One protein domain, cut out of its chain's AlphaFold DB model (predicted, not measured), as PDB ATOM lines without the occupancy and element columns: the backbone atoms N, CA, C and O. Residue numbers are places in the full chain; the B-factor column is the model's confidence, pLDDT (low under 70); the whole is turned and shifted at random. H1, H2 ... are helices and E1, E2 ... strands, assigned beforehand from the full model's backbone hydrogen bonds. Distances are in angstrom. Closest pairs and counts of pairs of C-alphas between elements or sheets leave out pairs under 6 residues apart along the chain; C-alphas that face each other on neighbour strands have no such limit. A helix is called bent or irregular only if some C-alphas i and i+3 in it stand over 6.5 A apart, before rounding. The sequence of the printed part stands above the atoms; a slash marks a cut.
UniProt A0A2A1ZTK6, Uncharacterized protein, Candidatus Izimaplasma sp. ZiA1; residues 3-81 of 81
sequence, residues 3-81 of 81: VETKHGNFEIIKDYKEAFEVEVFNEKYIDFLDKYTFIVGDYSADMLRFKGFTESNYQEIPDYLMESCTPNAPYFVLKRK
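AT A GLANCE: This is residues 3 to 81 of the 81 residues of an uncharacterized protein of Candidatus Izimaplasma sp. ZiA1 (UniProt A0A2A1ZTK6). A strongly twisted, curled sheet of five strands has the longest helix, H3, over one face, running along E3 and E4. The short helix H1 sits in the opening of the curl, between the edge strands E1 and E4, and the small H2 lies beside E3 and E4. The printed part has 79 residues, with three named helices and five named strands in the order E1 E2 H1 H2 E3 E4 H3 E5; the sheet, in the order E1 E2 E5 E3 E4, is antiparallel throughout. The class is mixed, helices and strands, and the whole is compact, with a radius of gyration of the C-alphas of 11.6 A and spans of 30 by 28 by 20 A.

IN THESE COORDINATES: E1, residues 3 to 5, begins at C-alpha 3 (330.190, 366.487, 311.095) and is 6.4 A long. E2, residues 8 to 16, is 21.7 A long and bends by 65 degrees at residue 13. H1, residues 22 to 28, spans 10.1 A, and H2, residues 31 to 35, spans 8.5 A. H2 is only just irregular, with C-alphas 32 and 35 6.7 A apart. E3, residues 38 to 44, and E4, residues 47 to 53, span 18.8 A and 19.5 A. H3, residues 55 to 68, spans 20.0 A and is irregular, with C-alphas 56 and 59 7.8 A apart. E5, residues 75 to 80, spans 16.6 A and ends at C-alpha 80 (328.797, 373.278, 318.106).

HOW THE PARTS SIT: E1 and E2 form a hairpin, with N 3 and O 10 2.8 A apart. The pairing of E2 is staggered: its residues 8 to 10 pair with E1 and 10 to 16 with E5, where N 11 and O 79 are 2.8 A apart. E5 and E3 have N 76 and O 41 at 2.8 A. E3 and E4 form a hairpin, with N 38 and O 53 at 2.8 A. E2, H1 H2, E3 is a split strand-helix-strand unit, two strands running the same way with E5 between them, and its crossover is left-handed; E4, H3, E5 is another, with E3 between, right-handed. There are three layers, helices on both faces of the sheet: H3 on one face, H1 on the other. H1 only just stands at the sheet's level, at a height over the sheet of 3.9 A; its closest C-alphas to E1 are Asn 26 and Thr 5, 6.6 A apart. H2 is on the sheet, only just over none of its strands, with 2 of its C-alphas falling on E3; its closest C-alphas to E4 are Leu 33 and Gly 52, 6.1 A apart. H3 lies over E3 and E4 at a height of 8.9 A, along the strands, at 1 degrees to E3 on the local plane; the closest C-alphas of H3 and E3 are Tyr 58 and Phe 38, 7.4 A apart. Every O i to N i+4 pair is within hydrogen-bond range in H1; H2 has 0 of 1, with 1 of 2 O i to N i+3 pairs, and H3 has 5 of 10.

THE WHOLE: The two C-alphas farthest apart, those of Lys 6 and Pro 71, are 30.6 A apart. The printed part has no cut and ends at residue 81, the chain's last. The link from H3 to E5 is short, the others are tight, and there is no long link. The mean pLDDT of the printed part is 94.3, and no printed residue is under 70.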
ATOM      1  N   VAL A   3     331.062 367.656 310.968       95.56
ATOM      2  CA  VAL A   3     330.190 366.487 311.095       95.56
ATOM      3  C   VAL A   3     328.754 366.918 311.374       95.56
ATOM      4  O   VAL A   3     328.488 367.766 312.228       95.56
ATOM      5  N   GLU A   4     327.827 366.314 310.643       96.31
ATOM      6  CA  GLU A   4     326.396 366.444 310.882       96.31
ATOM      7  C   GLU A   4     325.941 365.329 311.828       96.31
ATOM      8  O   GLU A   4     326.285 364.157 311.657       96.31
ATOM      9  N   THR A   5     325.191 365.698 312.860       94.88
ATOM     10  CA  THR A   5     324.657 364.774 313.865       94.88
ATOM     11  C   THR A   5     323.155 364.998 314.009       94.88
ATOM     12  O   THR A   5     322.626 366.018 313.567       94.88
ATOM     13  N   LYS A   6     322.450 364.094 314.698       95.69
ATOM     14  CA  LYS A   6     321.021 364.285 315.009       95.69
ATOM     15  C   LYS A   6     320.772 365.504 315.906       95.69
ATOM     16  O   LYS A   6     319.657 366.009 315.946       95.69
ATOM     17  N   HIS A   7     321.817 365.977 316.585       95.06
ATOM     18  CA  HIS A   7     321.777 367.054 317.577       95.06
ATOM     19  C   HIS A   7     322.363 368.369 317.043       95.06
ATOM     20  O   HIS A   7     322.637 369.292 317.813       95.06
ATOM     21  N   GLY A   8     322.570 368.457 315.725       94.94
ATOM     22  CA  GLY A   8     323.091 369.631 315.027       94.94
ATOM     23  C   GLY A   8     324.453 369.404 314.374       94.94
ATOM     24  O   GLY A   8     324.973 368.286 314.316       94.94
ATOM     25  N   ASN A   9     325.029 370.494 313.869       97.00
ATOM     26  CA  ASN A   9     326.319 370.485 313.194       97.00
ATOM     27  C   ASN A   9     327.451 370.758 314.179       97.00
ATOM     28  O   ASN A   9     327.413 371.726 314.944       97.00
ATOM     29  N   PHE A  10     328.484 369.927 314.110       97.88
ATOM     30  CA  PHE A  10     329.662 370.040 314.947       97.88
ATOM     31  C   PHE A  10     330.925 370.126 314.099       97.88
ATOM     32  O   PHE A  10     331.052 369.528 313.035       97.88
ATOM     33  N   GLU A  11     331.892 370.877 314.594       97.69
ATOM     34  CA  GLU A  11     333.257 370.877 314.107       97.69
ATOM     35  C   GLU A  11     334.108 370.015 315.039       97.69
ATOM     36  O   GLU A  11     334.200 370.282 316.237       97.69
ATOM     37  N   ILE A  12     334.753 368.992 314.489       97.31
ATOM     38  CA  ILE A  12     335.772 368.212 315.186       97.31
ATOM     39  C   ILE A  12     337.021 369.086 315.295       97.31
ATOM     40  O   ILE A  12     337.712 369.318 314.294       97.31
ATOM     41  N   ILE A  13     337.280 369.565 316.511       97.19
ATOM     42  CA  ILE A  13     338.457 370.360 316.876       97.19
ATOM     43  C   ILE A  13     339.639 369.438 317.168       97.19
ATOM     44  O   ILE A  13     340.773 369.717 316.776       97.19
ATOM     45  N   LYS A  14     339.372 368.318 317.846       96.38
ATOM     46  CA  LYS A  14     340.369 367.302 318.168       96.38
ATOM     47  C   LYS A  14     339.720 365.929 318.165       96.38
ATOM     48  O   LYS A  14     338.649 365.762 318.734       96.38
ATOM     49  N   ASP A  15     340.412 364.966 317.583       96.81
ATOM     50  CA  ASP A  15     340.077 363.554 317.686       96.81
ATOM     51  C   ASP A  15     341.368 362.785 317.972       96.81
ATOM     52  O   ASP A  15     342.294 362.758 317.156       96.81
ATOM     53  N   TYR A  16     341.500 362.294 319.198       95.56
ATOM     54  CA  TYR A  16     342.685 361.598 319.667       95.56
ATOM     55  C   TYR A  16     342.400 360.101 319.730       95.56
ATOM     56  O   TYR A  16     341.550 359.664 320.504       95.56
ATOM     57  N   LYS A  17     343.176 359.331 318.955       94.88
ATOM     58  CA  LYS A  17     342.992 357.887 318.734       94.88
ATOM     59  C   LYS A  17     341.668 357.524 318.049       94.88
ATOM     60  O   LYS A  17     341.135 356.461 318.340       94.88
ATOM     61  N   GLU A  18     341.177 358.390 317.157       95.06
ATOM     62  CA  GLU A  18     339.966 358.130 316.353       95.06
ATOM     63  C   GLU A  18     338.770 357.747 317.245       95.06
ATOM     64  O   GLU A  18     338.039 356.798 316.988       95.06
ATOM     65  N   ALA A  19     338.627 358.464 318.362       95.25
ATOM     66  CA  ALA A  19     337.662 358.182 319.415       95.25
ATOM     67  C   ALA A  19     336.246 358.643 319.054       95.25
ATOM     68  O   ALA A  19     335.281 358.253 319.710       95.25
ATOM     69  N   PHE A  20     336.110 359.548 318.086       97.00
ATOM     70  CA  PHE A  20     334.811 360.088 317.729       97.00
ATOM     71  C   PHE A  20     334.070 359.185 316.738       97.00
ATOM     72  O   PHE A  20     334.402 359.124 315.558       97.00
ATOM     73  N   GLU A  21     332.976 358.584 317.206       95.75
ATOM     74  CA  GLU A  21     332.013 357.879 316.360       95.75
ATOM     75  C   GLU A  21     330.645 358.566 316.398       95.75
ATOM     76  O   GLU A  21     330.028 358.724 317.456       95.75
ATOM     77  N   VAL A  22     330.134 358.955 315.226       96.00
ATOM     78  CA  VAL A  22     328.880 359.719 315.107       96.00
ATOM     79  C   VAL A  22     327.659 358.948 315.616       96.00
ATOM     80  O   VAL A  22     326.749 359.543 316.195       96.00
ATOM     81  N   GLU A  23     327.619 357.629 315.426       96.44
ATOM     82  CA  GLU A  23     326.505 356.791 315.880       96.44
ATOM     83  C   GLU A  23     326.457 356.722 317.409       96.44
ATOM     84  O   GLU A  23     325.416 357.019 318.001       96.44
ATOM     85  N   VAL A  24     327.602 356.446 318.043       95.44
ATOM     86  CA  VAL A  24     327.745 356.410 319.506       95.44
ATOM     87  C   VAL A  24     327.467 357.782 320.113       95.44
ATOM     88  O   VAL A  24     326.756 357.880 321.115       95.44
ATOM     89  N   PHE A  25     327.973 358.853 319.489       96.50
ATOM     90  CA  PHE A  25     327.680 360.216 319.914       96.50
ATOM     91  C   PHE A  25     326.175 360.463 319.940       96.50
ATOM     92  O   PHE A  25     325.648 360.864 320.970       96.50
ATOM     93  N   ASN A  26     325.473 360.160 318.846       96.31
ATOM     94  CA  ASN A  26     324.030 360.359 318.752       96.31
ATOM     95  C   ASN A  26     323.232 359.541 319.778       96.31
ATOM     96  O   ASN A  26     322.211 360.036 320.250       96.31
ATOM     97  N   GLU A  27     323.662 358.314 320.093       96.38
ATOM     98  CA  GLU A  27     323.001 357.433 321.066       96.38
ATOM     99  C   GLU A  27     323.180 357.921 322.509       96.38
ATOM    100  O   GLU A  27     322.235 357.898 323.295       96.38
ATOM    101  N   LYS A  28     324.398 358.339 322.871       95.38
ATOM    102  CA  LYS A  28     324.750 358.715 324.249       95.38
ATOM    103  C   LYS A  28     324.474 360.182 324.566       95.38
ATOM    104  O   LYS A  28     324.561 360.577 325.729       95.38
ATOM    105  N   TYR A  29     324.219 360.997 323.547       96.75
ATOM    106  CA  TYR A  29     323.920 362.409 323.712       96.75
ATOM    107  C   TYR A  29     322.681 362.608 324.593       96.75
ATOM    108  O   TYR A  29     321.700 361.877 324.476       96.75
ATOM    109  N   ILE A  30     322.715 363.629 325.446       95.44
ATOM    110  CA  ILE A  30     321.584 364.018 326.291       95.44
ATOM    111  C   ILE A  30     321.286 365.506 326.110       95.44
ATOM    112  O   ILE A  30     322.211 366.313 326.060       95.44
ATOM    113  N   ASP A  31     320.005 365.876 326.100       95.31
ATOM    114  CA  ASP A  31     319.520 367.242 325.825       95.31
ATOM    115  C   ASP A  31     320.154 368.318 326.726       95.31
ATOM    116  O   ASP A  31     320.324 369.473 326.342       95.31
ATOM    117  N   PHE A  32     320.585 367.948 327.936       95.12
ATOM    118  CA  PHE A  32     321.303 368.859 328.834       95.12
ATOM    119  C   PHE A  32     322.589 369.437 328.216       95.12
ATOM    120  O   PHE A  32     323.055 370.495 328.651       95.12
ATOM    121  N   LEU A  33     323.174 368.757 327.225       96.88
ATOM    122  CA  LEU A  33     324.386 369.196 326.544       96.88
ATOM    123  C   LEU A  33     324.151 370.377 325.584       96.88
ATOM    124  O   LEU A  33     325.110 371.055 325.219       96.88
ATOM    125  N   ASP A  34     322.900 370.687 325.229       96.00
ATOM    126  CA  ASP A  34     322.560 371.704 324.220       96.00
ATOM    127  C   ASP A  34     322.994 373.121 324.596       96.00
ATOM    128  O   ASP A  34     323.252 373.956 323.731       96.00
ATOM    129  N   LYS A  35     323.133 373.389 325.894       95.81
ATOM    130  CA  LYS A  35     323.597 374.684 326.407       95.81
ATOM    131  C   LYS A  35     325.107 374.907 326.269       95.81
ATOM    132  O   LYS A  35     325.583 375.992 326.599       95.81
ATOM    133  N   TYR A  36     325.868 373.889 325.869       97.75
ATOM    134  CA  TYR A  36     327.322 373.963 325.777       97.75
ATOM    135  C   TYR A  36     327.783 374.147 324.333       97.75
ATOM    136  O   TYR A  36     327.300 373.498 323.404       97.75
ATOM    137  N   THR A  37     328.757 375.037 324.160       97.62
ATOM    138  CA  THR A  37     329.372 375.324 322.860       97.62
ATOM    139  C   THR A  37     330.371 374.249 322.461       97.62
ATOM    140  O   THR A  37     330.539 373.968 321.279       97.62
ATOM    141  N   PHE A  38     331.021 373.627 323.440       98.19
ATOM    142  CA  PHE A  38     331.975 372.554 323.228       98.19
ATOM    143  C   PHE A  38     331.545 371.312 323.987       98.19
ATOM    144  O   PHE A  38     331.064 371.390 325.120       98.19
ATOM    145  N   ILE A  39     331.754 370.160 323.364       98.00
ATOM    146  CA  ILE A  39     331.484 368.860 323.965       98.00
ATOM    147  C   ILE A  39     332.760 368.046 323.883       98.00
ATOM    148  O   ILE A  39     333.300 367.818 322.800       98.00
ATOM    149  N   VAL A  40     333.234 367.622 325.046       97.69
ATOM    150  CA  VAL A  40     334.352 366.701 325.186       97.69
ATOM    151  C   VAL A  40     333.781 365.321 325.462       97.69
ATOM    152  O   VAL A  40     332.972 365.161 326.377       97.69
ATOM    153  N   GLY A  41     334.180 364.352 324.647       96.44
ATOM    154  CA  GLY A  41     333.933 362.937 324.884       96.44
ATOM    155  C   GLY A  41     335.234 362.257 325.281       96.44
ATOM    156  O   GLY A  41     336.196 362.339 324.523       96.44
ATOM    157  N   ASP A  42     335.284 361.601 326.436       94.62
ATOM    158  CA  ASP A  42     336.435 360.792 326.855       94.62
ATOM    159  C   ASP A  42     336.025 359.357 327.183       94.62
ATOM    160  O   ASP A  42     334.955 359.118 327.748       94.62
ATOM    161  N   TYR A  43     336.888 358.404 326.831       91.62
ATOM    162  CA  TYR A  43     336.713 356.994 327.162       91.62
ATOM    163  C   TYR A  43     337.505 356.659 328.420       91.62
ATOM    164  O   TYR A  43     338.716 356.440 328.379       91.62
ATOM    165  N   SER A  44     336.802 356.600 329.546       83.06
ATOM    166  CA  SER A  44     337.373 356.195 330.828       83.06
ATOM    167  C   SER A  44     336.714 354.900 331.285       83.06
ATOM    168  O   SER A  44     335.489 354.822 331.339       83.06
ATOM    169  N   ALA A  45     337.523 353.885 331.607       79.94
ATOM    170  CA  ALA A  45     337.046 352.538 331.949       79.94
ATOM    171  C   ALA A  45     336.050 351.966 330.914       79.94
ATOM    172  O   ALA A  45     334.990 351.462 331.276       79.94
ATOM    173  N   ASP A  46     336.381 352.108 329.625       78.38
ATOM    174  CA  ASP A  46     335.585 351.648 328.471       78.38
ATOM    175  C   ASP A  46     334.189 352.284 328.331       78.38
ATOM    176  O   ASP A  46     333.381 351.856 327.507       78.38
ATOM    177  N   MET A  47     333.898 353.343 329.092       88.50
ATOM    178  CA  MET A  47     332.654 354.101 328.984       88.50
ATOM    179  C   MET A  47     332.910 355.496 328.421       88.50
ATOM    180  O   MET A  47     333.768 356.230 328.913       88.50
ATOM    181  N   LEU A  48     332.114 355.874 327.417       93.25
ATOM    182  CA  LEU A  48     332.085 357.236 326.896       93.25
ATOM    183  C   LEU A  48     331.409 358.161 327.911       93.25
ATOM    184  O   LEU A  48     330.254 357.953 328.291       93.25
ATOM    185  N   ARG A  49     332.125 359.207 328.315       94.31
ATOM    186  CA  ARG A  49     331.619 360.272 329.178       94.31
ATOM    187  C   ARG A  49     331.579 361.572 328.402       94.31
ATOM    188  O   ARG A  49     332.511 361.880 327.667       94.31
ATOM    189  N   PHE A  50     330.520 362.346 328.611       96.25
ATOM    190  CA  PHE A  50     330.416 363.688 328.058       96.25
ATOM    191  C   PHE A  50     330.640 364.754 329.114       96.25
ATOM    192  O   PHE A  50     330.052 364.722 330.197       96.25
ATOM    193  N   LYS A  51     331.426 365.760 328.741       96.00
ATOM    194  CA  LYS A  51     331.583 366.996 329.492       96.00
ATOM    195  C   LYS A  51     331.361 368.186 328.568       96.00
ATOM    196  O   LYS A  51     331.997 368.313 327.525       96.00
ATOM    197  N   GLY A  52     330.436 369.054 328.962       97.00
ATOM    198  CA  GLY A  52     330.138 370.286 328.243       97.00
ATOM    199  C   GLY A  52     330.967 371.469 328.742       97.00
ATOM    200  O   GLY A  52     331.143 371.640 329.951       97.00
ATOM    201  N   PHE A  53     331.419 372.298 327.804       97.94
ATOM    202  CA  PHE A  53     332.155 373.540 328.034       97.94
ATOM    203  C   PHE A  53     331.535 374.682 327.213       97.94
ATOM    204  O   PHE A  53     330.946 374.476 326.151       97.94
ATOM    205  N   THR A  54     331.623 375.904 327.717       97.25
ATOM    206  CA  THR A  54     331.234 377.135 327.024       97.25
ATOM    207  C   THR A  54     332.480 377.829 326.471       97.25
ATOM    208  O   THR A  54     333.606 377.471 326.800       97.25
ATOM    209  N   GLU A  55     332.298 378.863 325.649       96.06
ATOM    210  CA  GLU A  55     333.418 379.701 325.182       96.06
ATOM    211  C   GLU A  55     334.232 380.299 326.345       96.06
ATOM    212  O   GLU A  55     335.438 380.482 326.224       96.06
ATOM    213  N   SER A  56     333.602 380.556 327.498       96.69
ATOM    214  CA  SER A  56     334.266 381.153 328.663       96.69
ATOM    215  C   SER A  56     335.202 380.204 329.409       96.69
ATOM    216  O   SER A  56     336.091 380.690 330.101       96.69
ATOM    217  N   ASN A  57     334.998 378.887 329.313       95.69
ATOM    218  CA  ASN A  57     335.821 377.882 329.994       95.69
ATOM    219  C   ASN A  57     336.469 376.884 329.023       95.69
ATOM    220  O   ASN A  57     336.948 375.828 329.429       95.69
ATOM    221  N   TYR A  58     336.532 377.235 327.737       95.44
ATOM    222  CA  TYR A  58     337.189 376.429 326.712       95.44
ATOM    223  C   TYR A  58     338.658 376.134 327.058       95.44
ATOM    224  O   TYR A  58     339.133 375.016 326.857       95.44
ATOM    225  N   GLN A  59     339.367 377.109 327.634       95.38
ATOM    226  CA  GLN A  59     340.764 376.945 328.042       95.38
ATOM    227  C   GLN A  59     340.986 375.914 329.162       95.38
ATOM    228  O   GLN A  59     342.124 375.513 329.364       95.38
ATOM    229  N   GLU A  60     339.934 375.472 329.862       96.56
ATOM    230  CA  GLU A  60     340.014 374.475 330.944       96.56
ATOM    231  C   GLU A  60     339.930 373.028 330.419       96.56
ATOM    232  O   GLU A  60     340.136 372.074 331.168       96.56
ATOM    233  N   ILE A  61     339.635 372.827 329.125       96.00
ATOM    234  CA  ILE A  61     339.541 371.490 328.511       96.00
ATOM    235  C   ILE A  61     340.841 370.674 328.664       96.00
ATOM    236  O   ILE A  61     340.745 369.493 329.007       96.00
ATOM    237  N   PRO A  62     342.048 371.230 328.427       93.69
ATOM    238  CA  PRO A  62     343.294 370.492 328.626       93.69
ATOM    239  C   PRO A  62     343.480 370.023 330.072       93.69
ATOM    240  O   PRO A  62     343.867 368.874 330.283       93.69
ATOM    241  N   ASP A  63     343.146 370.872 331.047       94.44
ATOM    242  CA  ASP A  63     343.246 370.540 332.471       94.44
ATOM    243  C   ASP A  63     342.251 369.429 332.833       94.44
ATOM    244  O   ASP A  63     342.633 368.433 333.443       94.44
ATOM    245  N   TYR A  64     341.007 369.507 332.341       93.56
ATOM    246  CA  TYR A  64     340.026 368.424 332.482       93.56
ATOM    247  C   TYR A  64     340.551 367.087 331.940       93.56
ATOM    248  O   TYR A  64     340.443 366.058 332.611       93.56
ATOM    249  N   LEU A  65     341.128 367.089 330.736       91.81
ATOM    250  CA  LEU A  65     341.683 365.880 330.123       91.81
ATOM    251  C   LEU A  65     342.877 365.334 330.915       91.81
ATOM    252  O   LEU A  65     343.041 364.122 331.001       91.81
ATOM    253  N   MET A  66     343.699 366.200 331.507       89.56
ATOM    254  CA  MET A  66     344.856 365.782 332.297       89.56
ATOM    255  C   MET A  66     344.465 365.232 333.677       89.56
ATOM    256  O   MET A  66     345.054 364.255 334.133       89.56
ATOM    257  N   GLU A  67     343.486 365.848 334.341       88.56
ATOM    258  CA  GLU A  67     343.114 365.525 335.724       88.56
ATOM    259  C   GLU A  67     342.044 364.434 335.829       88.56
ATOM    260  O   GLU A  67     342.045 363.648 336.777       88.56
ATOM    261  N   SER A  68     341.102 364.393 334.881       82.06
ATOM    262  CA  SER A  68     339.911 363.533 334.965       82.06
ATOM    263  C   SER A  68     339.965 362.297 334.070       82.06
ATOM    264  O   SER A  68     339.165 361.375 334.273       82.06
ATOM    265  N   CYS A  69     340.855 362.263 333.073       85.38
ATOM    266  CA  CYS A  69     340.975 361.130 332.156       85.38
ATOM    267  C   CYS A  69     342.136 360.216 332.539       85.38
ATOM    268  O   CYS A  69     343.157 360.631 333.084       85.38
ATOM    269  N   THR A  70     341.986 358.934 332.210       84.06
ATOM    270  CA  THR A  70     343.086 357.975 332.351       84.06
ATOM    271  C   THR A  70     344.215 358.358 331.380       84.06
ATOM    272  O   THR A  70     343.921 358.741 330.243       84.06
ATOM    273  N   PRO A  71     345.503 358.245 331.758       81.94
ATOM    274  CA  PRO A  71     346.601 358.502 330.834       81.94
ATOM    275  C   PRO A  71     346.449 357.706 329.531       81.94
ATOM    276  O   PRO A  71     346.222 356.498 329.556       81.94
ATOM    277  N   ASN A  72     346.595 358.384 328.391       84.50
ATOM    278  CA  ASN A  72     346.389 357.837 327.042       84.50
ATOM    279  C   ASN A  72     344.953 357.380 326.711       84.50
ATOM    280  O   ASN A  72     344.778 356.671 325.712       84.50
ATOM    281  N   ALA A  73     343.938 357.767 327.487       89.94
ATOM    282  CA  ALA A  73     342.542 357.537 327.122       89.94
ATOM    283  C   ALA A  73     342.218 358.171 325.750       89.94
ATOM    284  O   ALA A  73     342.638 359.304 325.494       89.94
ATOM    285  N   PRO A  74     341.503 357.465 324.854       94.75
ATOM    286  CA  PRO A  74     340.915 358.066 323.660       94.75
ATOM    287  C   PRO A  74     339.933 359.179 324.043       94.75
ATOM    288  O   PRO A  74     339.165 359.034 325.000       94.75
ATOM    289  N   TYR A  75     339.950 360.288 323.306       96.12
ATOM    290  CA  TYR A  75     339.020 361.393 323.529       96.12
ATOM    291  C   TYR A  75     338.815 362.221 322.262       96.12
ATOM    292  O   TYR A  75     339.647 362.225 321.354       96.12
ATOM    293  N   PHE A  76     337.738 362.996 322.241       97.44
ATOM    294  CA  PHE A  76     337.458 363.968 321.197       97.44
ATOM    295  C   PHE A  76     336.917 365.278 321.768       97.44
ATOM    296  O   PHE A  76     336.349 365.324 322.859       97.44
ATOM    297  N   VAL A  77     337.091 366.356 321.004       97.75
ATOM    298  CA  VAL A  77     336.577 367.694 321.307       97.75
ATOM    299  C   VAL A  77     335.804 368.199 320.097       97.75
ATOM    300  O   VAL A  77     336.371 368.389 319.017       97.75
ATOM    301  N   LEU A  78     334.513 368.443 320.295       98.06
ATOM    302  CA  LEU A  78     333.608 369.001 319.299       98.06
ATOM    303  C   LEU A  78     333.255 370.441 319.652       98.06
ATOM    304  O   LEU A  78     333.050 370.761 320.821       98.06
ATOM    305  N   LYS A  79     333.112 371.288 318.634       98.12
ATOM    306  CA  LYS A  79     332.525 372.624 318.736       98.12
ATOM    307  C   LYS A  79     331.190 372.657 318.001       98.12
ATOM    308  O   LYS A  79     331.139 372.364 316.812       98.12
ATOM    309  N   ARG A  80     330.122 373.042 318.688       96.38
ATOM    310  CA  ARG A  80     328.797 373.278 318.106       96.38
ATOM    311  C   ARG A  80     328.822 374.521 317.207       96.38
ATOM    312  O   ARG A  80     329.481 375.509 317.541       96.38
ATOM    313  N   LYS A  81     328.120 374.460 316.075       92.81
ATOM    314  CA  LYS A  81     327.894 375.595 315.165       92.81
ATOM    315  C   LYS A  81     326.506 376.193 315.321       92.81
ATOM    316  O   LYS A  81     325.575 375.429 315.656       92.81
TER     317      LYS A  81